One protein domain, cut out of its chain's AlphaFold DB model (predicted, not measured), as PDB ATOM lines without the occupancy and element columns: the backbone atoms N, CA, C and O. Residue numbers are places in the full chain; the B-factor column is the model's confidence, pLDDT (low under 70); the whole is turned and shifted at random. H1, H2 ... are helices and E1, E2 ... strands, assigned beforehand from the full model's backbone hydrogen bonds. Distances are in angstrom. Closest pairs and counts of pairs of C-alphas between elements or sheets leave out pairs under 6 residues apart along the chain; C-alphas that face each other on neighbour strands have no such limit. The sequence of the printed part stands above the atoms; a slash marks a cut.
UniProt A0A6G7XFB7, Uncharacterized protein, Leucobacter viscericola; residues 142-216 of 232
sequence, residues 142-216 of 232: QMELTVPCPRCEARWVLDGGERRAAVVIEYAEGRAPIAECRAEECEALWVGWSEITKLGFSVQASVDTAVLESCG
ATOM      1  N   GLN A 142     -23.186  18.462   7.955       77.44
ATOM      2  CA  GLN A 142     -24.212  19.177   8.706       77.44
ATOM      3  C   GLN A 142     -23.871  20.667   8.773       77.44
ATOM      4  O   GLN A 142     -22.731  21.047   9.029       77.44
ATOM      5  N   MET A 143     -24.866  21.517   8.550       77.38
ATOM      6  CA  MET A 143     -24.784  22.963   8.703       77.38
ATOM      7  C   MET A 143     -25.910  23.425   9.619       77.38
ATOM      8  O   MET A 143     -27.082  23.220   9.328       77.38
ATOM      9  N   GLU A 144     -25.554  24.061  10.726       82.62
ATOM     10  CA  GLU A 144     -26.518  24.615  11.671       82.62
ATOM     11  C   GLU A 144     -26.993  26.001  11.220       82.62
ATOM     12  O   GLU A 144     -26.185  26.883  10.925       82.62
ATOM     13  N   LEU A 145     -28.310  26.205  11.162       79.56
ATOM     14  CA  LEU A 145     -28.911  27.496  10.844       79.56
ATOM     15  C   LEU A 145     -29.195  28.277  12.126       79.56
ATOM     16  O   LEU A 145     -29.998  27.876  12.961       79.56
ATOM     17  N   THR A 146     -28.583  29.451  12.254       78.12
ATOM     18  CA  THR A 146     -28.779  30.346  13.407       78.12
ATOM     19  C   THR A 146     -30.081  31.152  13.345       78.12
ATOM     20  O   THR A 146     -30.413  31.878  14.289       78.12
ATOM     21  N   VAL A 147     -30.828  31.039  12.243       78.00
ATOM     22  CA  VAL A 147     -32.147  31.656  12.073       78.00
ATOM     23  C   VAL A 147     -33.239  30.826  12.770       78.00
ATOM     24  O   VAL A 147     -33.108  29.608  12.872       78.00
ATOM     25  N   PRO A 148     -34.317  31.459  13.273       84.94
ATOM     26  CA  PRO A 148     -35.471  30.736  13.802       84.94
ATOM     27  C   PRO A 148     -36.099  29.811  12.757       84.94
ATOM     28  O   PRO A 148     -36.188  30.164  11.581       84.94
ATOM     29  N   CYS A 149     -36.597  28.656  13.192       90.25
ATOM     30  CA  CYS A 149     -37.434  27.800  12.365       90.25
ATOM     31  C   CYS A 149     -38.682  28.577  11.897       90.25
ATOM     32  O   CYS A 149     -39.409  29.093  12.744       90.25
ATOM     33  N   PRO A 150     -39.013  28.625  10.596       87.81
ATOM     34  CA  PRO A 150     -40.184  29.370  10.125       87.81
ATOM     35  C   PRO A 150     -41.525  28.719  10.501       87.81
ATOM     36  O   PRO A 150     -42.567  29.336  10.312       87.81
ATOM     37  N   ARG A 151     -41.519  27.473  10.999       91.19
ATOM     38  CA  ARG A 151     -42.733  26.761  11.425       91.19
ATOM     39  C   ARG A 151     -43.030  26.929  12.916       91.19
ATOM     40  O   ARG A 151     -44.185  27.124  13.264       91.19
ATOM     41  N   CYS A 152     -42.017  26.820  13.780       93.69
ATOM     42  CA  CYS A 152     -42.196  26.855  15.240       93.69
ATOM     43  C   CYS A 152     -41.465  28.008  15.940       93.69
ATOM     44  O   CYS A 152     -41.493  28.085  17.163       93.69
ATOM     45  N   GLU A 153     -40.748  28.853  15.197       92.38
ATOM     46  CA  GLU A 153     -39.958  29.992  15.697       92.38
ATOM     47  C   GLU A 153     -38.818  29.633  16.670       92.38
ATOM     48  O   GLU A 153     -38.052  30.504  17.096       92.38
ATOM     49  N   ALA A 154     -38.618  28.347  16.972       93.69
ATOM     50  CA  ALA A 154     -37.481  27.894  17.756       93.69
ATOM     51  C   ALA A 154     -36.184  28.241  17.019       93.69
ATOM     52  O   ALA A 154     -35.977  27.862  15.866       93.69
ATOM     53  N   ARG A 155     -35.295  28.975  17.690       89.69
ATOM     54  CA  ARG A 155     -33.939  29.265  17.196       89.69
ATOM     55  C   ARG A 155     -32.914  28.264  17.719       89.69
ATOM     56  O   ARG A 155     -31.938  27.962  17.042       89.69
ATOM     57  N   TRP A 156     -33.139  27.751  18.923       94.38
ATOM     58  CA  TRP A 156     -32.228  26.842  19.604       94.38
ATOM     59  C   TRP A 156     -33.004  25.730  20.289       94.38
ATOM     60  O   TRP A 156     -34.115  25.965  20.759       94.38
ATOM     61  N   VAL A 157     -32.383  24.562  20.390       95.56
ATOM     62  CA  VAL A 157     -32.863  23.414  21.159       95.56
ATOM     63  C   VAL A 157     -31.816  23.030  22.203       95.56
ATOM     64  O   VAL A 157     -30.626  23.319  22.034       95.56
ATOM     65  N   LEU A 158     -32.266  22.429  23.300       94.94
ATOM     66  CA  LEU A 158     -31.400  21.842  24.319       94.94
ATOM     67  C   LEU A 158     -31.229  20.359  23.996       94.94
ATOM     68  O   LEU A 158     -32.181  19.597  24.107       94.94
ATOM     69  N   ASP A 159     -30.023  19.964  23.607       88.44
ATOM     70  CA  ASP A 159     -29.665  18.582  23.286       88.44
ATOM     71  C   ASP A 159     -28.548  18.143  24.238       88.44
ATOM     72  O   ASP A 159     -27.454  18.708  24.230       88.44
ATOM     73  N   GLY A 160     -28.848  17.216  25.151       88.94
ATOM     74  CA  GLY A 160     -27.888  16.768  26.169       88.94
ATOM     75  C   GLY A 160     -27.386  17.877  27.110       88.94
ATOM     76  O   GLY A 160     -26.291  17.770  27.652       88.94
ATOM     77  N   GLY A 161     -28.160  18.955  27.289       89.00
ATOM     78  CA  GLY A 161     -27.759  20.135  28.067       89.00
ATOM     79  C   GLY A 161     -26.930  21.162  27.285       89.00
ATOM     80  O   GLY A 161     -26.649  22.239  27.809       89.00
ATOM     81  N   GLU A 162     -26.585  20.880  26.026       87.69
ATOM     82  CA  GLU A 162     -25.942  21.831  25.122       87.69
ATOM     83  C   GLU A 162     -26.985  22.577  24.285       87.69
ATOM     84  O   GLU A 162     -27.968  22.008  23.808       87.69
ATOM     85  N   ARG A 163     -26.763  23.876  24.073       88.19
ATOM     86  CA  ARG A 163     -27.601  24.689  23.189       88.19
ATOM     87  C   ARG A 163     -27.146  24.490  21.745       88.19
ATOM     88  O   ARG A 163     -26.050  24.919  21.393       88.19
ATOM     89  N   ARG A 164     -28.004  23.906  20.909       90.31
ATOM     90  CA  ARG A 164     -27.754  23.678  19.474       90.31
ATOM     91  C   ARG A 164     -28.756  24.429  18.618       90.31
ATOM     92  O   ARG A 164     -29.839  24.767  19.097       90.31
ATOM     93  N   ALA A 165     -28.404  24.730  17.371       90.00
ATOM     94  CA  ALA A 165     -29.351  25.355  16.454       90.00
ATOM     95  C   ALA A 165     -30.593  24.475  16.260       90.00
ATOM     96  O   ALA A 165     -30.495  23.249  16.169       90.00
ATOM     97  N   ALA A 166     -31.763  25.110  16.187       93.75
ATOM     98  CA  ALA A 166     -33.021  24.396  16.006       93.75
ATOM     99  C   ALA A 166     -33.176  23.810  14.602       93.75
ATOM    100  O   ALA A 166     -33.916  22.848  14.460       93.75
ATOM    101  N   VAL A 167     -32.517  24.362  13.579       90.81
ATOM    102  CA  VAL A 167     -32.556  23.824  12.214       90.81
ATOM    103  C   VAL A 167     -31.153  23.406  11.784       90.81
ATOM    104  O   VAL A 167     -30.212  24.196  11.862       90.81
ATOM    105  N   VAL A 168     -31.016  22.168  11.317       90.75
ATOM    106  CA  VAL A 168     -29.780  21.616  10.749       90.75
ATOM    107  C   VAL A 168     -30.013  21.252   9.292       90.75
ATOM    108  O   VAL A 168     -31.070  20.740   8.954       90.75
ATOM    109  N   ILE A 169     -29.039  21.513   8.427       86.62
ATOM    110  CA  ILE A 169     -29.018  21.078   7.032       86.62
ATOM    111  C   ILE A 169     -27.972  19.987   6.876       86.62
ATOM    112  O   ILE A 169     -26.786  20.248   7.025       86.62
ATOM    113  N   GLU A 170     -28.408  18.797   6.508       85.19
ATOM    114  CA  GLU A 170     -27.582  17.699   6.035       85.19
ATOM    115  C   GLU A 170     -27.416  17.769   4.517       85.19
ATOM    116  O   GLU A 170     -28.393  17.849   3.777       85.19
ATOM    117  N   TYR A 171     -26.186  17.729   4.012       77.62
ATOM    118  CA  TYR A 171     -25.920  17.718   2.575       77.62
ATOM    119  C   TYR A 171     -24.695  16.869   2.240       77.62
ATOM    120  O   TYR A 171     -23.658  16.955   2.885       77.62
ATOM    121  N   ALA A 172     -24.796  16.042   1.208       69.88
ATOM    122  CA  ALA A 172     -23.681  15.262   0.680       69.88
ATOM    123  C   ALA A 172     -23.559  15.519  -0.818       69.88
ATOM    124  O   ALA A 172     -24.553  15.812  -1.485       69.88
ATOM    125  N   GLU A 173     -22.350  15.380  -1.352       60.53
ATOM    126  CA  GLU A 173     -22.145  15.419  -2.795       60.53
ATOM    127  C   GLU A 173     -22.976  14.321  -3.480       60.53
ATOM    128  O   GLU A 173     -23.113  13.207  -2.967       60.53
ATOM    129  N   GLY A 174     -23.628  14.666  -4.592       60.44
ATOM    130  CA  GLY A 174     -24.530  13.759  -5.309       60.44
ATOM    131  C   GLY A 174     -25.859  13.440  -4.604       60.44
ATOM    132  O   GLY A 174     -26.631  12.637  -5.126       60.44
ATOM    133  N   ARG A 175     -26.174  14.051  -3.451       68.88
ATOM    134  CA  ARG A 175     -27.464  13.880  -2.753       68.88
ATOM    135  C   ARG A 175     -28.199  15.208  -2.601       68.88
ATOM    136  O   ARG A 175     -27.589  16.262  -2.438       68.88
ATOM    137  N   ALA A 176     -29.532  15.155  -2.625       76.56
ATOM    138  CA  ALA A 176     -30.340  16.317  -2.277       76.56
ATOM    139  C   ALA A 176     -30.112  16.670  -0.795       76.56
ATOM    140  O   ALA A 176     -30.135  15.765   0.043       76.56
ATOM    141  N   PRO A 177     -29.886  17.950  -0.455       81.38
ATOM    142  CA  PRO A 177     -29.759  18.362   0.935       81.38
ATOM    143  C   PRO A 177     -31.099  18.211   1.662       81.38
ATOM    144  O   PRO A 177     -32.166  18.312   1.050       81.38
ATOM    145  N   ILE A 178     -31.044  18.012   2.969       89.56
ATOM    146  CA  ILE A 178     -32.199  17.850   3.843       89.56
ATOM    147  C   ILE A 178     -32.009  18.802   5.014       89.56
ATOM    148  O   ILE A 178     -31.029  18.686   5.739       89.56
ATOM    149  N   ALA A 179     -32.920  19.749   5.203       92.06
ATOM    150  CA  ALA A 179     -32.983  20.521   6.433       92.06
ATOM    151  C   ALA A 179     -34.033  19.935   7.369       92.06
ATOM    152  O   ALA A 179     -35.125  19.601   6.916       92.06
ATOM    153  N   GLU A 180     -33.732  19.873   8.657       95.44
ATOM    154  CA  GLU A 180     -34.612  19.344   9.695       95.44
ATOM    155  C   GLU A 180     -34.660  20.303  10.884       95.44
ATOM    156  O   GLU A 180     -33.626  20.810  11.331       95.44
ATOM    157  N   CYS A 181     -35.860  20.555  11.411       95.19
ATOM    158  CA  CYS A 181     -36.024  21.225  12.691       95.19
ATOM    159  C   CYS A 181     -35.986  20.208  13.838       95.19
ATOM    160  O   CYS A 181     -36.905  19.414  13.990       95.19
ATOM    161  N   ARG A 182     -34.962  20.311  14.691       95.38
ATOM    162  CA  ARG A 182     -34.727  19.472  15.875       95.38
ATOM    163  C   ARG A 182     -35.660  19.770  17.058       95.38
ATOM    164  O   ARG A 182     -35.512  19.162  18.110       95.38
ATOM    165  N   ALA A 183     -36.547  20.763  16.952       95.56
ATOM    166  CA  ALA A 183     -37.492  21.056  18.027       95.56
ATOM    167  C   ALA A 183     -38.539  19.936  18.095       95.56
ATOM    168  O   ALA A 183     -39.211  19.691  17.092       95.56
ATOM    169  N   GLU A 184     -38.682  19.307  19.266       94.00
ATOM    170  CA  GLU A 184     -39.537  18.124  19.489       94.00
ATOM    171  C   GLU A 184     -40.988  18.328  19.022       94.00
ATOM    172  O   GLU A 184     -41.625  17.404  18.538       94.00
ATOM    173  N   GLU A 185     -41.509  19.554  19.106       94.38
ATOM    174  CA  GLU A 185     -42.889  19.874  18.714       94.38
ATOM    175  C   GLU A 185     -43.054  20.237  17.222       94.38
ATOM    176  O   GLU A 185     -44.167  20.484  16.757       94.38
ATOM    177  N   CYS A 186     -41.961  20.331  16.455       94.81
ATOM    178  CA  CYS A 186     -41.969  20.870  15.093       94.81
ATOM    179  C   CYS A 186     -41.731  19.811  14.016       94.81
ATOM    180  O   CYS A 186     -42.512  19.746  13.062       94.81
ATOM    181  N   GLU A 187     -40.628  19.060  14.130       90.50
ATOM    182  CA  GLU A 187     -40.203  18.003  13.190       90.50
ATOM    183  C   GLU A 187     -40.312  18.401  11.699       90.50
ATOM    184  O   GLU A 187     -40.622  17.599  10.818       90.50
ATOM    185  N   ALA A 188     -40.139  19.688  11.386       94.38
ATOM    186  CA  ALA A 188     -40.261  20.179  10.019       94.38
ATOM    187  C   ALA A 188     -39.070  19.730   9.167       94.38
ATOM    188  O   ALA A 188     -37.927  19.810   9.612       94.38
ATOM    189  N   LEU A 189     -39.352  19.329   7.925       95.50
ATOM    190  CA  LEU A 189     -38.363  18.832   6.975       95.50
ATOM    191  C   LEU A 189     -38.433  19.623   5.664       95.50
ATOM    192  O   LEU A 189     -39.518  19.822   5.113       95.50
ATOM    193  N   TRP A 190     -37.281  20.019   5.130       92.75
ATOM    194  CA  TRP A 190     -37.152  20.678   3.829       92.75
ATOM    195  C   TRP A 190     -36.155  19.914   2.973       92.75
ATOM    196  O   TRP A 190     -34.963  19.876   3.274       92.75
ATOM    197  N   VAL A 191     -36.640  19.303   1.896       90.44
ATOM    198  CA  VAL A 191     -35.823  18.462   1.022       90.44
ATOM    199  C   VAL A 191     -35.500  19.216  -0.261       90.44
ATOM    200  O   VAL A 191     -36.387  19.711  -0.955       90.44
ATOM    201  N   GLY A 192     -34.216  19.270  -0.597       82.44
ATOM    202  CA  GLY A 192     -33.715  19.934  -1.789       82.44
ATOM    203  C   GLY A 192     -33.477  21.432  -1.604       82.44
ATOM    204  O   GLY A 192     -34.046  22.105  -0.744       82.44
ATOM    205  N   TRP A 193     -32.615  21.980  -2.460       77.19
ATOM    206  CA  TRP A 193     -32.216  23.385  -2.388       77.19
ATOM    207  C   TRP A 193     -33.382  24.360  -2.578       77.19
ATOM    208  O   TRP A 193     -33.348  25.446  -2.002       77.19
ATOM    209  N   SER A 194     -34.421  23.986  -3.330       76.12
ATOM    210  CA  SER A 194     -35.611  24.819  -3.538       76.12
ATOM    211  C   SER A 194     -36.361  25.081  -2.233       76.12
ATOM    212  O   SER A 194     -36.719  26.223  -1.959       76.12
ATOM    213  N   GLU A 195     -36.552  24.056  -1.400       81.31
ATOM    214  CA  GLU A 195     -37.226  24.189  -0.105       81.31
ATOM    215  C   GLU A 195     -36.312  24.832   0.939       81.31
ATOM    216  O   GLU A 195     -36.746  25.704   1.687       81.31
ATOM    217  N   ILE A 196     -35.019  24.496   0.931       81.50
ATOM    218  CA  ILE A 196     -34.034  25.120   1.826       81.50
ATOM    219  C   ILE A 196     -33.889  26.618   1.540       81.50
ATOM    220  O   ILE A 196     -33.685  27.404   2.460       81.50
ATOM    221  N   THR A 197     -34.048  27.056   0.291       74.50
ATOM    222  CA  THR A 197     -34.029  28.491  -0.042       74.50
ATOM    223  C   THR A 197     -35.179  29.243   0.640       74.50
ATOM    224  O   THR A 197     -34.993  30.371   1.098       74.50
ATOM    225  N   LYS A 198     -36.344  28.596   0.794       74.44
ATOM    226  CA  LYS A 198     -37.527  29.168   1.459       74.44
ATOM    227  C   LYS A 198     -37.362  29.322   2.972       74.44
ATOM    228  O   LYS A 198     -38.076  30.126   3.558       74.44
ATOM    229  N   LEU A 199     -36.404  28.630   3.600       69.75
ATOM    230  CA  LEU A 199     -36.072  28.768   5.029       69.75
ATOM    231  C   LEU A 199     -35.478  30.137   5.413       69.75
ATOM    232  O   LEU A 199     -35.021  30.317   6.538       69.75
ATOM    233  N   GLY A 200     -35.457  31.105   4.497       57.12
ATOM    234  CA  GLY A 200     -34.807  32.394   4.711       57.12
ATOM    235  C   GLY A 200     -33.357  32.419   4.236       57.12
ATOM    236  O   GLY A 200     -32.607  33.313   4.613       57.12
ATOM    237  N   PHE A 201     -32.972  31.513   3.325       50.31
ATOM    238  CA  PHE A 201     -31.768  31.691   2.502       50.31
ATOM    239  C   PHE A 201     -31.909  32.848   1.494       50.31
ATOM    240  O   PHE A 201     -31.013  33.067   0.686       50.31
ATOM    241  N   SER A 202     -32.966  33.661   1.594       40.75
ATOM    242  CA  SER A 202     -32.883  35.092   1.306       40.75
ATOM    243  C   SER A 202     -32.029  35.796   2.373       40.75
ATOM    244  O   SER A 202     -32.486  36.685   3.091       40.75
ATOM    245  N   VAL A 203     -30.754  35.414   2.458       37.84
ATOM    246  CA  VAL A 203     -29.721  36.396   2.788       37.84
ATOM    247  C   VAL A 203     -29.879  37.484   1.723       37.84
ATOM    248  O   VAL A 203     -30.142  37.162   0.566       37.84
ATOM    249  N   GLN A 204     -29.746  38.761   2.064       35.25
ATOM    250  CA  GLN A 204     -29.733  39.872   1.097       35.25
ATOM    251  C   GLN A 204     -28.534  39.816   0.113       35.25
ATOM    252  O   GLN A 204     -28.016  40.844  -0.301       35.25
ATOM    253  N   ALA A 205     -28.060  38.626  -0.255       35.97
ATOM    254  CA  ALA A 205     -27.089  38.376  -1.294       35.97
ATOM    255  C   ALA A 205     -27.864  37.898  -2.525       35.97
ATOM    256  O   ALA A 205     -28.490  36.838  -2.517       35.97
ATOM    257  N   SER A 206     -27.837  38.718  -3.569       38.75
ATOM    258  CA  SER A 206     -28.262  38.370  -4.921       38.75
ATOM    259  C   SER A 206     -27.897  36.922  -5.256       38.75
ATOM    260  O   SER A 206     -26.721  36.555  -5.260       38.75
ATOM    261  N   VAL A 207     -28.911  36.101  -5.519       46.34
ATOM    262  CA  VAL A 207     -28.734  34.727  -5.985       46.34
ATOM    263  C   VAL A 207     -28.098  34.793  -7.367       46.34
ATOM    264  O   VAL A 207     -28.753  35.159  -8.342       46.34
ATOM    265  N   ASP A 208     -26.814  34.455  -7.454       44.16
ATOM    266  CA  ASP A 208     -26.133  34.334  -8.735       44.16
ATOM    267  C   ASP A 208     -26.586  33.036  -9.416       44.16
ATOM    268  O   ASP A 208     -26.066  31.944  -9.176       44.16
ATOM    269  N   THR A 209     -27.637  33.148 -10.230       49.19
ATOM    270  CA  THR A 209     -28.225  32.041 -10.998       49.19
ATOM    271  C   THR A 209     -27.199  31.295 -11.858       49.19
ATOM    272  O   THR A 209     -27.382  30.105 -12.110       49.19
ATOM    273  N   ALA A 210     -26.083  31.940 -12.222       46.41
ATOM    274  CA  ALA A 210     -24.996  31.319 -12.974       46.41
ATOM    275  C   ALA A 210     -24.283  30.200 -12.189       46.41
ATOM    276  O   ALA A 210     -23.809  29.236 -12.785       46.41
ATOM    277  N   VAL A 211     -24.245  30.286 -10.853       42.81
ATOM    278  CA  VAL A 211     -23.606  29.281  -9.982       42.81
ATOM    279  C   VAL A 211     -24.484  28.040  -9.817       42.81
ATOM    280  O   VAL A 211     -23.987  26.925  -9.708       42.81
ATOM    281  N   LEU A 212     -25.807  28.208  -9.825       40.91
ATOM    282  CA  LEU A 212     -26.734  27.074  -9.798       40.91
ATOM    283  C   LEU A 212     -26.717  26.330 -11.142       40.91
ATOM    284  O   LEU A 212     -26.675  25.101 -11.166       40.91
ATOM    285  N   GLU A 213     -26.648  27.072 -12.248       47.50
ATOM    286  CA  GLU A 213     -26.536  26.505 -13.594       47.50
ATOM    287  C   GLU A 213     -25.195  25.778 -13.817       47.50
ATOM    288  O   GLU A 213     -25.190  24.710 -14.432       47.50
ATOM    289  N   SER A 214     -24.075  26.269 -13.264       42.31
ATOM    290  CA  SER A 214     -22.764  25.597 -13.368       42.31
ATOM    291  C   SER A 214     -22.671  24.293 -12.567       42.31
ATOM    292  O   SER A 214     -21.908  23.402 -12.935       42.31
ATOM    293  N   CYS A 215     -23.498  24.132 -11.530       38.25
ATOM    294  CA  CYS A 215     -23.690  22.873 -10.804       38.25
ATOM    295  C   CYS A 215     -24.745  21.950 -11.449       38.25
ATOM    296  O   CYS A 215     -25.160  20.968 -10.834       38.25
ATOM    297  N   GLY A 216     -25.218  22.263 -12.661       38.28
ATOM    298  CA  GLY A 216     -26.201  21.457 -13.393       38.28
ATOM    299  C   GLY A 216     -27.646  21.609 -12.902       38.28
ATOM    300  O   GLY A 216     -28.516  20.835 -13.305       38.28
TER     301      GLY A 216
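This is residues 142 to 216 of the 232 residues of an uncharacterized protein of Leucobacter viscericola (UniProt A0A6G7XFB7). A narrow sheet of four strands, E1, E4, E5 and E6, forms the body, with the short helix H1 packed on one face near E5 and E6; the small hairpin of E2 and E3 extends the body at one end of the long axis. After H1 the printed part runs off in a loose tail, of which residues 202 to 211 stick out, and the short helix H2 lies towards the other end, away from the sheet. The printed part has 75 residues, with six named strands and then two named helices in the order E1 E2 E3 E4 E5 E6 H1 H2; the sheet's order is E1 - E4 - E5 - E6, all antiparallel. The class is mixed, helices and strands, with under half of the residues in named elements. The whole is only just compact, close to loose, with a radius of gyration of the C-alphas of 13.4 A, and elongated, spanning 42 by 27 by 18 A.

E1 is residues 142 to 145, 9.8 A long, beginning at C-alpha 142 (-24.212, 19.177, 8.706). E2 is residues 156 to 159, 9.4 A, and E3 residues 162 to 165, 10.0 A. E4, residues 167 to 171, is the longest strand at 13.2 A. E5 is residues 178 to 181, 10.2 A, and E6 residues 189 to 191, 6.5 A. H1 is residues 193 to 198, 8.7 A. H2 is residues 209 to 214, 8.8 A, ending at C-alpha 214 (-22.764, 25.597, -13.368).

Edge strand E1 is antiparallel to E4 at 148 degrees, with N 143 and O 169 2.8 A apart, within hydrogen-bond range. E4, E5 and E6 form a meander, each strand the antiparallel neighbour of the one before; N 170 and O 178 are 2.7 A apart, and N 179 and O 190 2.8 A. E2 and E3 are a hairpin, with N 157 and O 164 2.9 A apart. E3 runs on into E4 across one residue, at 68 degrees. H1 is on the sheet at a height of 7.8 A, only just over none of the strands, with 2 of its C-alphas falling on E5 and 2 on E6; its closest C-alphas to E6 are those of Ile 196 and Trp 190, 5.8 A apart. H2 is not on the sheet, and H1 and H2 are apart. In H2 every O i to N i+4 pair is within hydrogen-bond range, in H1 1 of 2.

The C-alphas farthest apart, of Gly 161 and Ala 210, are 42.6 A apart. The printed part has no cut and no long link. The mean pLDDT of the printed part is 76.1; residues 172 to 175 and 199 to 216 are under 70, and H2 has a mean of 45.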